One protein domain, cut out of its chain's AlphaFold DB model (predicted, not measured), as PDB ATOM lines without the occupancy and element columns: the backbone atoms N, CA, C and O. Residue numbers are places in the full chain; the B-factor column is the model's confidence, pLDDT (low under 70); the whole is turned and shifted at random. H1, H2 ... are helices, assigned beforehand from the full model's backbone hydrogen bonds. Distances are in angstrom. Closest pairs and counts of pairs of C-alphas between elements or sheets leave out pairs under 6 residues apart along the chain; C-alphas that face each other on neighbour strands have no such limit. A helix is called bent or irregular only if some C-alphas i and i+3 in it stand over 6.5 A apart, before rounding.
ATOM      1  N   GLU A  79     109.019 151.931  97.309       58.44
ATOM      2  CA  GLU A  79     109.846 150.780  96.913       58.44
ATOM      3  C   GLU A  79     110.915 150.443  97.964       58.44
ATOM      4  O   GLU A  79     111.622 151.325  98.436       58.44
ATOM      5  N   HIS A  80     111.056 149.159  98.297       54.41
ATOM      6  CA  HIS A  80     111.802 148.615  99.445       54.41
ATOM      7  C   HIS A  80     113.333 148.761  99.413       54.41
ATOM      8  O   HIS A  80     114.007 148.112 100.204       54.41
ATOM      9  N   SER A  81     113.930 149.537  98.502       46.94
ATOM     10  CA  SER A  81     115.395 149.643  98.483       46.94
ATOM     11  C   SER A  81     115.933 150.963  97.937       46.94
ATOM     12  O   SER A  81     115.754 151.275  96.757       46.94
ATOM     13  N   GLY A  82     116.716 151.661  98.765       50.41
ATOM     14  CA  GLY A  82     117.686 152.668  98.331       50.41
ATOM     15  C   GLY A  82     117.672 153.969  99.138       50.41
ATOM     16  O   GLY A  82     116.625 154.523  99.455       50.41
ATOM     17  N   ASN A  83     118.862 154.541  99.352       51.66
ATOM     18  CA  ASN A  83     119.086 155.830 100.035       51.66
ATOM     19  C   ASN A  83     118.379 157.046  99.395       51.66
ATOM     20  O   ASN A  83     118.452 158.145  99.928       51.66
ATOM     21  N   THR A  84     117.729 156.884  98.241       56.81
ATOM     22  CA  THR A  84     116.978 157.936  97.533       56.81
ATOM     23  C   THR A  84     115.498 158.005  97.921       56.81
ATOM     24  O   THR A  84     114.733 158.741  97.298       56.81
ATOM     25  N   GLN A  85     115.077 157.206  98.903       70.94
ATOM     26  CA  GLN A  85     113.673 157.011  99.246       70.94
ATOM     27  C   GLN A  85     113.105 158.078 100.186       70.94
ATOM     28  O   GLN A  85     111.898 158.303 100.160       70.94
ATOM     29  N   TYR A  86     113.944 158.768 100.962       83.94
ATOM     30  CA  TYR A  86     113.529 159.750 101.971       83.94
ATOM     31  C   TYR A  86     114.280 161.081 101.820       83.94
ATOM     32  O   TYR A  86     115.336 161.105 101.187       83.94
ATOM     33  N   PRO A  87     113.763 162.191 102.380       85.44
ATOM     34  CA  PRO A  87     114.476 163.465 102.397       85.44
ATOM     35  C   PRO A  87     115.864 163.356 103.047       85.44
ATOM     36  O   PRO A  87     116.028 162.722 104.094       85.44
ATOM     37  N   ASP A  88     116.857 164.015 102.445       81.81
ATOM     38  CA  ASP A  88     118.240 164.006 102.928       81.81
ATOM     39  C   ASP A  88     118.343 164.517 104.373       81.81
ATOM     40  O   ASP A  88     117.813 165.574 104.720       81.81
ATOM     41  N   GLY A  89     119.078 163.787 105.216       81.19
ATOM     42  CA  GLY A  89     119.333 164.171 106.608       81.19
ATOM     43  C   GLY A  89     118.153 163.976 107.562       81.19
ATOM     44  O   GLY A  89     118.288 164.304 108.737       81.19
ATOM     45  N   MET A  90     117.026 163.437 107.083       85.88
ATOM     46  CA  MET A  90     115.880 163.107 107.932       85.88
ATOM     47  C   MET A  90     116.149 161.884 108.812       85.88
ATOM     48  O   MET A  90     115.816 161.906 109.990       85.88
ATOM     49  N   LEU A  91     116.737 160.835 108.230       87.31
ATOM     50  CA  LEU A  91     117.113 159.615 108.939       87.31
ATOM     51  C   LEU A  91     118.620 159.580 109.159       87.31
ATOM     52  O   LEU A  91     119.416 159.907 108.271       87.31
ATOM     53  N   SER A  92     119.008 159.156 110.353       89.62
ATOM     54  CA  SER A  92     120.380 158.814 110.685       89.62
ATOM     55  C   SER A  92     120.820 157.533 109.959       89.62
ATOM     56  O   SER A  92     119.991 156.722 109.543       89.62
ATOM     57  N   PRO A  93     122.137 157.303 109.810       89.25
ATOM     58  CA  PRO A  93     122.645 156.060 109.233       89.25
ATOM     59  C   PRO A  93     122.206 154.805 109.996       89.25
ATOM     60  O   PRO A  93     122.054 153.752 109.383       89.25
ATOM     61  N   ASP A  94     122.001 154.920 111.310       91.00
ATOM     62  CA  ASP A  94     121.560 153.807 112.153       91.00
ATOM     63  C   ASP A  94     120.080 153.477 111.900       91.00
ATOM     64  O   ASP A  94     119.747 152.308 111.744       91.00
ATOM     65  N   GLU A  95     119.216 154.488 111.749       90.00
ATOM     66  CA  GLU A  95     117.802 154.294 111.374       90.00
ATOM     67  C   GLU A  95     117.659 153.736 109.950       90.00
ATOM     68  O   GLU A  95     116.811 152.890 109.693       90.00
ATOM     69  N   LEU A  96     118.508 154.164 109.008       88.81
ATOM     70  CA  LEU A  96     118.532 153.572 107.664       88.81
ATOM     71  C   LEU A  96     118.948 152.098 107.703       88.81
ATOM     72  O   LEU A  96     118.354 151.271 107.018       88.81
ATOM     73  N   LYS A  97     119.944 151.766 108.529       90.00
ATOM     74  CA  LYS A  97     120.383 150.384 108.727       90.00
ATOM     75  C   LYS A  97     119.288 149.527 109.362       90.00
ATOM     76  O   LYS A  97     119.149 148.376 108.981       90.00
ATOM     77  N   GLU A  98     118.514 150.083 110.287       91.31
ATOM     78  CA  GLU A  98     117.363 149.405 110.886       91.31
ATOM     79  C   GLU A  98     116.277 149.097 109.841       91.31
ATOM     80  O   GLU A  98     115.746 147.990 109.804       91.31
ATOM     81  N   LEU A  99     115.988 150.039 108.939       89.69
ATOM     82  CA  LEU A  99     115.064 149.800 107.826       89.69
ATOM     83  C   LEU A  99     115.567 148.713 106.869       89.69
ATOM     84  O   LEU A  99     114.758 147.926 106.378       89.69
ATOM     85  N   ASP A 100     116.878 148.661 106.616       88.94
ATOM     86  CA  ASP A 100     117.515 147.624 105.793       88.94
ATOM     87  C   ASP A 100     117.517 146.245 106.480       88.94
ATOM     88  O   ASP A 100     117.421 145.226 105.796       88.94
ATOM     89  N   GLU A 101     117.645 146.205 107.812       91.38
ATOM     90  CA  GLU A 101     117.566 144.979 108.618       91.38
ATOM     91  C   GLU A 101     116.146 144.402 108.633       91.38
ATOM     92  O   GLU A 101     115.993 143.185 108.550       91.38
ATOM     93  N   GLY A 102     115.122 145.257 108.641       90.25
ATOM     94  CA  GLY A 102     113.729 144.830 108.556       90.25
ATOM     95  C   GLY A 102     113.047 144.639 109.907       90.25
ATOM     96  O   GLY A 102     113.514 145.114 110.940       90.25
ATOM     97  N   LEU A 103     111.892 143.973 109.877       90.19
ATOM     98  CA  LEU A 103     111.116 143.616 111.068       90.19
ATOM     99  C   LEU A 103     111.420 142.176 111.488       90.19
ATOM    100  O   LEU A 103     111.607 141.302 110.634       90.19
ATOM    101  N   GLU A 104     111.417 141.934 112.798       92.31
ATOM    102  CA  GLU A 104     111.585 140.590 113.351       92.31
ATOM    103  C   GLU A 104     110.345 139.726 113.054       92.31
ATOM    104  O   GLU A 104     109.225 140.225 112.889       92.31
ATOM    105  N   PHE A 105     110.524 138.403 113.004       89.56
ATOM    106  CA  PHE A 105     109.428 137.463 112.752       89.56
ATOM    107  C   PHE A 105     108.268 137.659 113.737       89.56
ATOM    108  O   PHE A 105     107.107 137.670 113.336       89.56
ATOM    109  N   GLU A 106     108.579 137.863 115.015       88.88
ATOM    110  CA  GLU A 106     107.606 138.057 116.085       88.88
ATOM    111  C   GLU A 106     106.797 139.354 115.923       88.88
ATOM    112  O   GLU A 106     105.612 139.373 116.259       88.88
ATOM    113  N   GLU A 107     107.404 140.423 115.388       85.38
ATOM    114  CA  GLU A 107     106.701 141.678 115.078       85.38
ATOM    115  C   GLU A 107     105.664 141.459 113.964       85.38
ATOM    116  O   GLU A 107     104.566 142.011 114.010       85.38
ATOM    117  N   LEU A 108     105.989 140.613 112.983       83.75
ATOM    118  CA  LEU A 108     105.132 140.331 111.833       83.75
ATOM    119  C   LEU A 108     104.081 139.251 112.108       83.75
ATOM    120  O   LEU A 108     102.977 139.332 111.573       83.75
ATOM    121  N   GLU A 109     104.388 138.236 112.920       84.31
ATOM    122  CA  GLU A 109     103.475 137.118 113.199       84.31
ATOM    123  C   GLU A 109     102.168 137.609 113.834       84.31
ATOM    124  O   GLU A 109     101.091 137.101 113.508       84.31
ATOM    125  N   ILE A 110     102.257 138.623 114.700       77.00
ATOM    126  CA  ILE A 110     101.112 139.223 115.394       77.00
ATOM    127  C   ILE A 110     100.127 139.856 114.401       77.00
ATOM    128  O   ILE A 110      98.918 139.666 114.544       77.00
ATOM    129  N   GLU A 111     100.634 140.577 113.401       71.81
ATOM    130  CA  GLU A 111      99.817 141.350 112.454       71.81
ATOM    131  C   GLU A 111      99.421 140.546 111.202       71.81
ATOM    132  O   GLU A 111      98.304 140.665 110.695       71.81
ATOM    133  N   LEU A 112     100.321 139.698 110.696       77.19
ATOM    134  CA  LEU A 112     100.217 139.073 109.373       77.19
ATOM    135  C   LEU A 112     100.058 137.543 109.407       77.19
ATOM    136  O   LEU A 112      99.657 136.944 108.405       77.19
ATOM    137  N   GLY A 113     100.339 136.905 110.547       82.75
ATOM    138  CA  GLY A 113     100.346 135.449 110.712       82.75
ATOM    139  C   GLY A 113     101.629 134.764 110.215       82.75
ATOM    140  O   GLY A 113     102.403 135.321 109.440       82.75
ATOM    141  N   GLY A 114     101.847 133.519 110.658       82.81
ATOM    142  CA  GLY A 114     103.137 132.823 110.522       82.81
ATOM    143  C   GLY A 114     103.662 132.637 109.093       82.81
ATOM    144  O   GLY A 114     104.831 132.902 108.848       82.81
ATOM    145  N   GLU A 115     102.823 132.239 108.127       83.56
ATOM    146  CA  GLU A 115     103.289 132.010 106.743       83.56
ATOM    147  C   GLU A 115     103.810 133.296 106.079       83.56
ATOM    148  O   GLU A 115     104.824 133.266 105.385       83.56
ATOM    149  N   LEU A 116     103.137 134.431 106.304       80.12
ATOM    150  CA  LEU A 116     103.538 135.708 105.712       80.12
ATOM    151  C   LEU A 116     104.692 136.354 106.495       80.12
ATOM    152  O   LEU A 116     105.552 136.998 105.899       80.12
ATOM    153  N   ALA A 117     104.750 136.132 107.810       84.56
ATOM    154  CA  ALA A 117     105.867 136.552 108.649       84.56
ATOM    155  C   ALA A 117     107.175 135.835 108.270       84.56
ATOM    156  O   ALA A 117     108.198 136.499 108.138       84.56
ATOM    157  N   GLU A 118     107.153 134.521 107.999       88.06
ATOM    158  CA  GLU A 118     108.342 133.788 107.518       88.06
ATOM    159  C   GLU A 118     108.843 134.331 106.174       88.06
ATOM    160  O   GLU A 118     110.046 134.347 105.907       88.06
ATOM    161  N   GLU A 119     107.927 134.775 105.308       86.25
ATOM    162  CA  GLU A 119     108.301 135.360 104.027       86.25
ATOM    163  C   GLU A 119     108.907 136.757 104.188       86.25
ATOM    164  O   GLU A 119     109.805 137.101 103.421       86.25
ATOM    165  N   LEU A 120     108.425 137.580 105.119       84.69
ATOM    166  CA  LEU A 120     108.749 139.009 105.177       84.69
ATOM    167  C   LEU A 120     109.769 139.400 106.256       84.69
ATOM    168  O   LEU A 120     110.308 140.502 106.169       84.69
ATOM    169  N   ALA A 121     110.055 138.526 107.222       88.81
ATOM    170  CA  ALA A 121     111.035 138.781 108.275       88.81
ATOM    171  C   ALA A 121     112.447 139.027 107.718       88.81
ATOM    172  O   ALA A 121     112.831 138.460 106.689       88.81
ATOM    173  N   ASP A 122     113.210 139.873 108.416       90.62
ATOM    174  CA  ASP A 122     114.604 140.223 108.101       90.62
ATOM    175  C   ASP A 122     114.816 140.753 106.663       90.62
ATOM    176  O   ASP A 122     115.882 140.588 106.054       90.62
ATOM    177  N   LYS A 123     113.770 141.342 106.067       88.56
ATOM    178  CA  LYS A 123     113.820 141.987 104.750       88.56
ATOM    179  C   LYS A 123     113.669 143.500 104.883       88.56
ATOM    180  O   LYS A 123     112.908 143.943 105.739       88.56
ATOM    181  N   PRO A 124     114.281 144.286 103.977       88.75
ATOM    182  CA  PRO A 124     114.132 145.733 103.977       88.75
ATOM    183  C   PRO A 124     112.667 146.181 103.970       88.75
ATOM    184  O   PRO A 124     111.863 145.717 103.153       88.75
ATOM    185  N   VAL A 125     112.336 147.119 104.855       87.00
ATOM    186  CA  VAL A 125     110.992 147.690 104.999       87.00
ATOM    187  C   VAL A 125     111.008 149.206 104.827       87.00
ATOM    188  O   VAL A 125     112.013 149.882 105.038       87.00
ATOM    189  N   SER A 126     109.863 149.771 104.453       86.50
ATOM    190  CA  SER A 126     109.672 151.223 104.462       86.50
ATOM    191  C   SER A 126     109.334 151.748 105.864       86.50
ATOM    192  O   SER A 126     108.831 151.012 106.715       86.50
ATOM    193  N   LEU A 127     109.516 153.057 106.084       87.44
ATOM    194  CA  LEU A 127     109.065 153.745 107.301       87.44
ATOM    195  C   LEU A 127     107.570 153.532 107.563       87.44
ATOM    196  O   LEU A 127     107.169 153.455 108.719       87.44
ATOM    197  N   TYR A 128     106.753 153.433 106.509       86.12
ATOM    198  CA  TYR A 128     105.324 153.155 106.645       86.12
ATOM    199  C   TYR A 128     105.086 151.781 107.277       86.12
ATOM    200  O   TYR A 128     104.377 151.683 108.270       86.12
ATOM    201  N   GLN A 129     105.727 150.737 106.746       83.56
ATOM    202  CA  GLN A 129     105.579 149.369 107.251       83.56
ATOM    203  C   GLN A 129     106.119 149.232 108.676       83.56
ATOM    204  O   GLN A 129     105.489 148.602 109.519       83.56
ATOM    205  N   MET A 130     107.258 149.866 108.963       88.12
ATOM    206  CA  MET A 130     107.815 149.883 110.314       88.12
ATOM    207  C   MET A 130     106.892 150.612 111.296       88.12
ATOM    208  O   MET A 130     106.725 150.169 112.432       88.12
ATOM    209  N   ALA A 131     106.270 151.715 110.867       87.62
ATOM    210  CA  ALA A 131     105.325 152.443 111.699       87.62
ATOM    211  C   ALA A 131     104.045 151.635 111.966       87.62
ATOM    212  O   ALA A 131     103.576 151.605 113.100       87.62
ATOM    213  N   ASP A 132     103.514 150.970 110.940       83.50
ATOM    214  CA  ASP A 132     102.304 150.150 111.030       83.50
ATOM    215  C   ASP A 132     102.492 148.943 111.964       83.50
ATOM    216  O   ASP A 132     101.618 148.652 112.773       83.50
ATOM    217  N   ALA A 133     103.669 148.307 111.936       84.50
ATOM    218  CA  ALA A 133     103.981 147.174 112.810       84.50
ATOM    219  C   ALA A 133     104.194 147.574 114.283       84.50
ATOM    220  O   ALA A 133     103.829 146.834 115.195       84.50
ATOM    221  N   ARG A 134     104.813 148.734 114.543       87.44
ATOM    222  CA  ARG A 134     105.274 149.105 115.897       87.44
ATOM    223  C   ARG A 134     104.360 150.066 116.640       87.44
ATOM    224  O   ARG A 134     104.438 150.157 117.868       87.44
ATOM    225  N   TYR A 135     103.520 150.810 115.929       85.00
ATOM    226  CA  TYR A 135     102.655 151.816 116.530       85.00
ATOM    227  C   TYR A 135     101.190 151.489 116.294       85.00
ATOM    228  O   TYR A 135     100.777 151.037 115.234       85.00
TER     229      TYR A 135
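What this domain is: This is residues 79 to 135 of the 276 residues of the protein "F-box domain-containing protein" of Ajellomyces capsulatus (strain NAm1 / WU24) (UniProt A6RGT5). Four short helices make an elongated body: H2 and H3 cross as a pair at one end, H1 lies toward the other end, and H4 sits between, its line across that of H2, which it touches. The stretch with no named element, residues 79 to 92, loops past H1 and makes the far end at Gly 89. The printed part has 57 residues, with H1, H2, H3 and H4 in that order and no named strand; the class is all helix. It is compact, with a radius of gyration of the C-alphas of 11.7 A and spans of 35 by 20 by 18 A.

Where its parts are: Start at residue 79 and read through residue 92, then find C-alpha 93 at (122.645, 156.060, 109.233). There H1, residues 93 to 101, begins and runs 12.2 A. H2, residues 105 to 112, follows over 9.9 A; it is neither bent nor irregular, but only just: C-alphas 107 and 110 are 6.1 A apart. H3 is residues 114 to 120. H4, residues 127 to 134, runs 10.5 A to C-alpha 134 at (105.274, 149.105, 115.897).

How they stand to each other: Look at Leu 99 and Leu 127, the closest C-alphas of H1 and H4, 7.2 A apart: these helices are close but not clearly touching, and only just about perpendicular at 71 degrees. H1 and H3 are apart. H2 and H4 touch, closest at the C-alphas of Glu 107 and Ala 133, 6.5 A, about perpendicular at 89 degrees. H2 and H3 touch, closest at the C-alphas of Leu 108 and Ala 117, 5.0 A, opposite ways at a steep tilt of 67 degrees, only just short of perpendicular. In H1, H3 and H4 every O i to N i+4 pair is within hydrogen-bond range; in H2, 2 of 4 are.

The domain as a whole: The C-alphas farthest apart are those of Gly 89 and Glu 115, 35.9 A. The printed part has no cut and no long link between helices. Mean pLDDT of the printed part is 82.5; residues 79 to 84 are under 70.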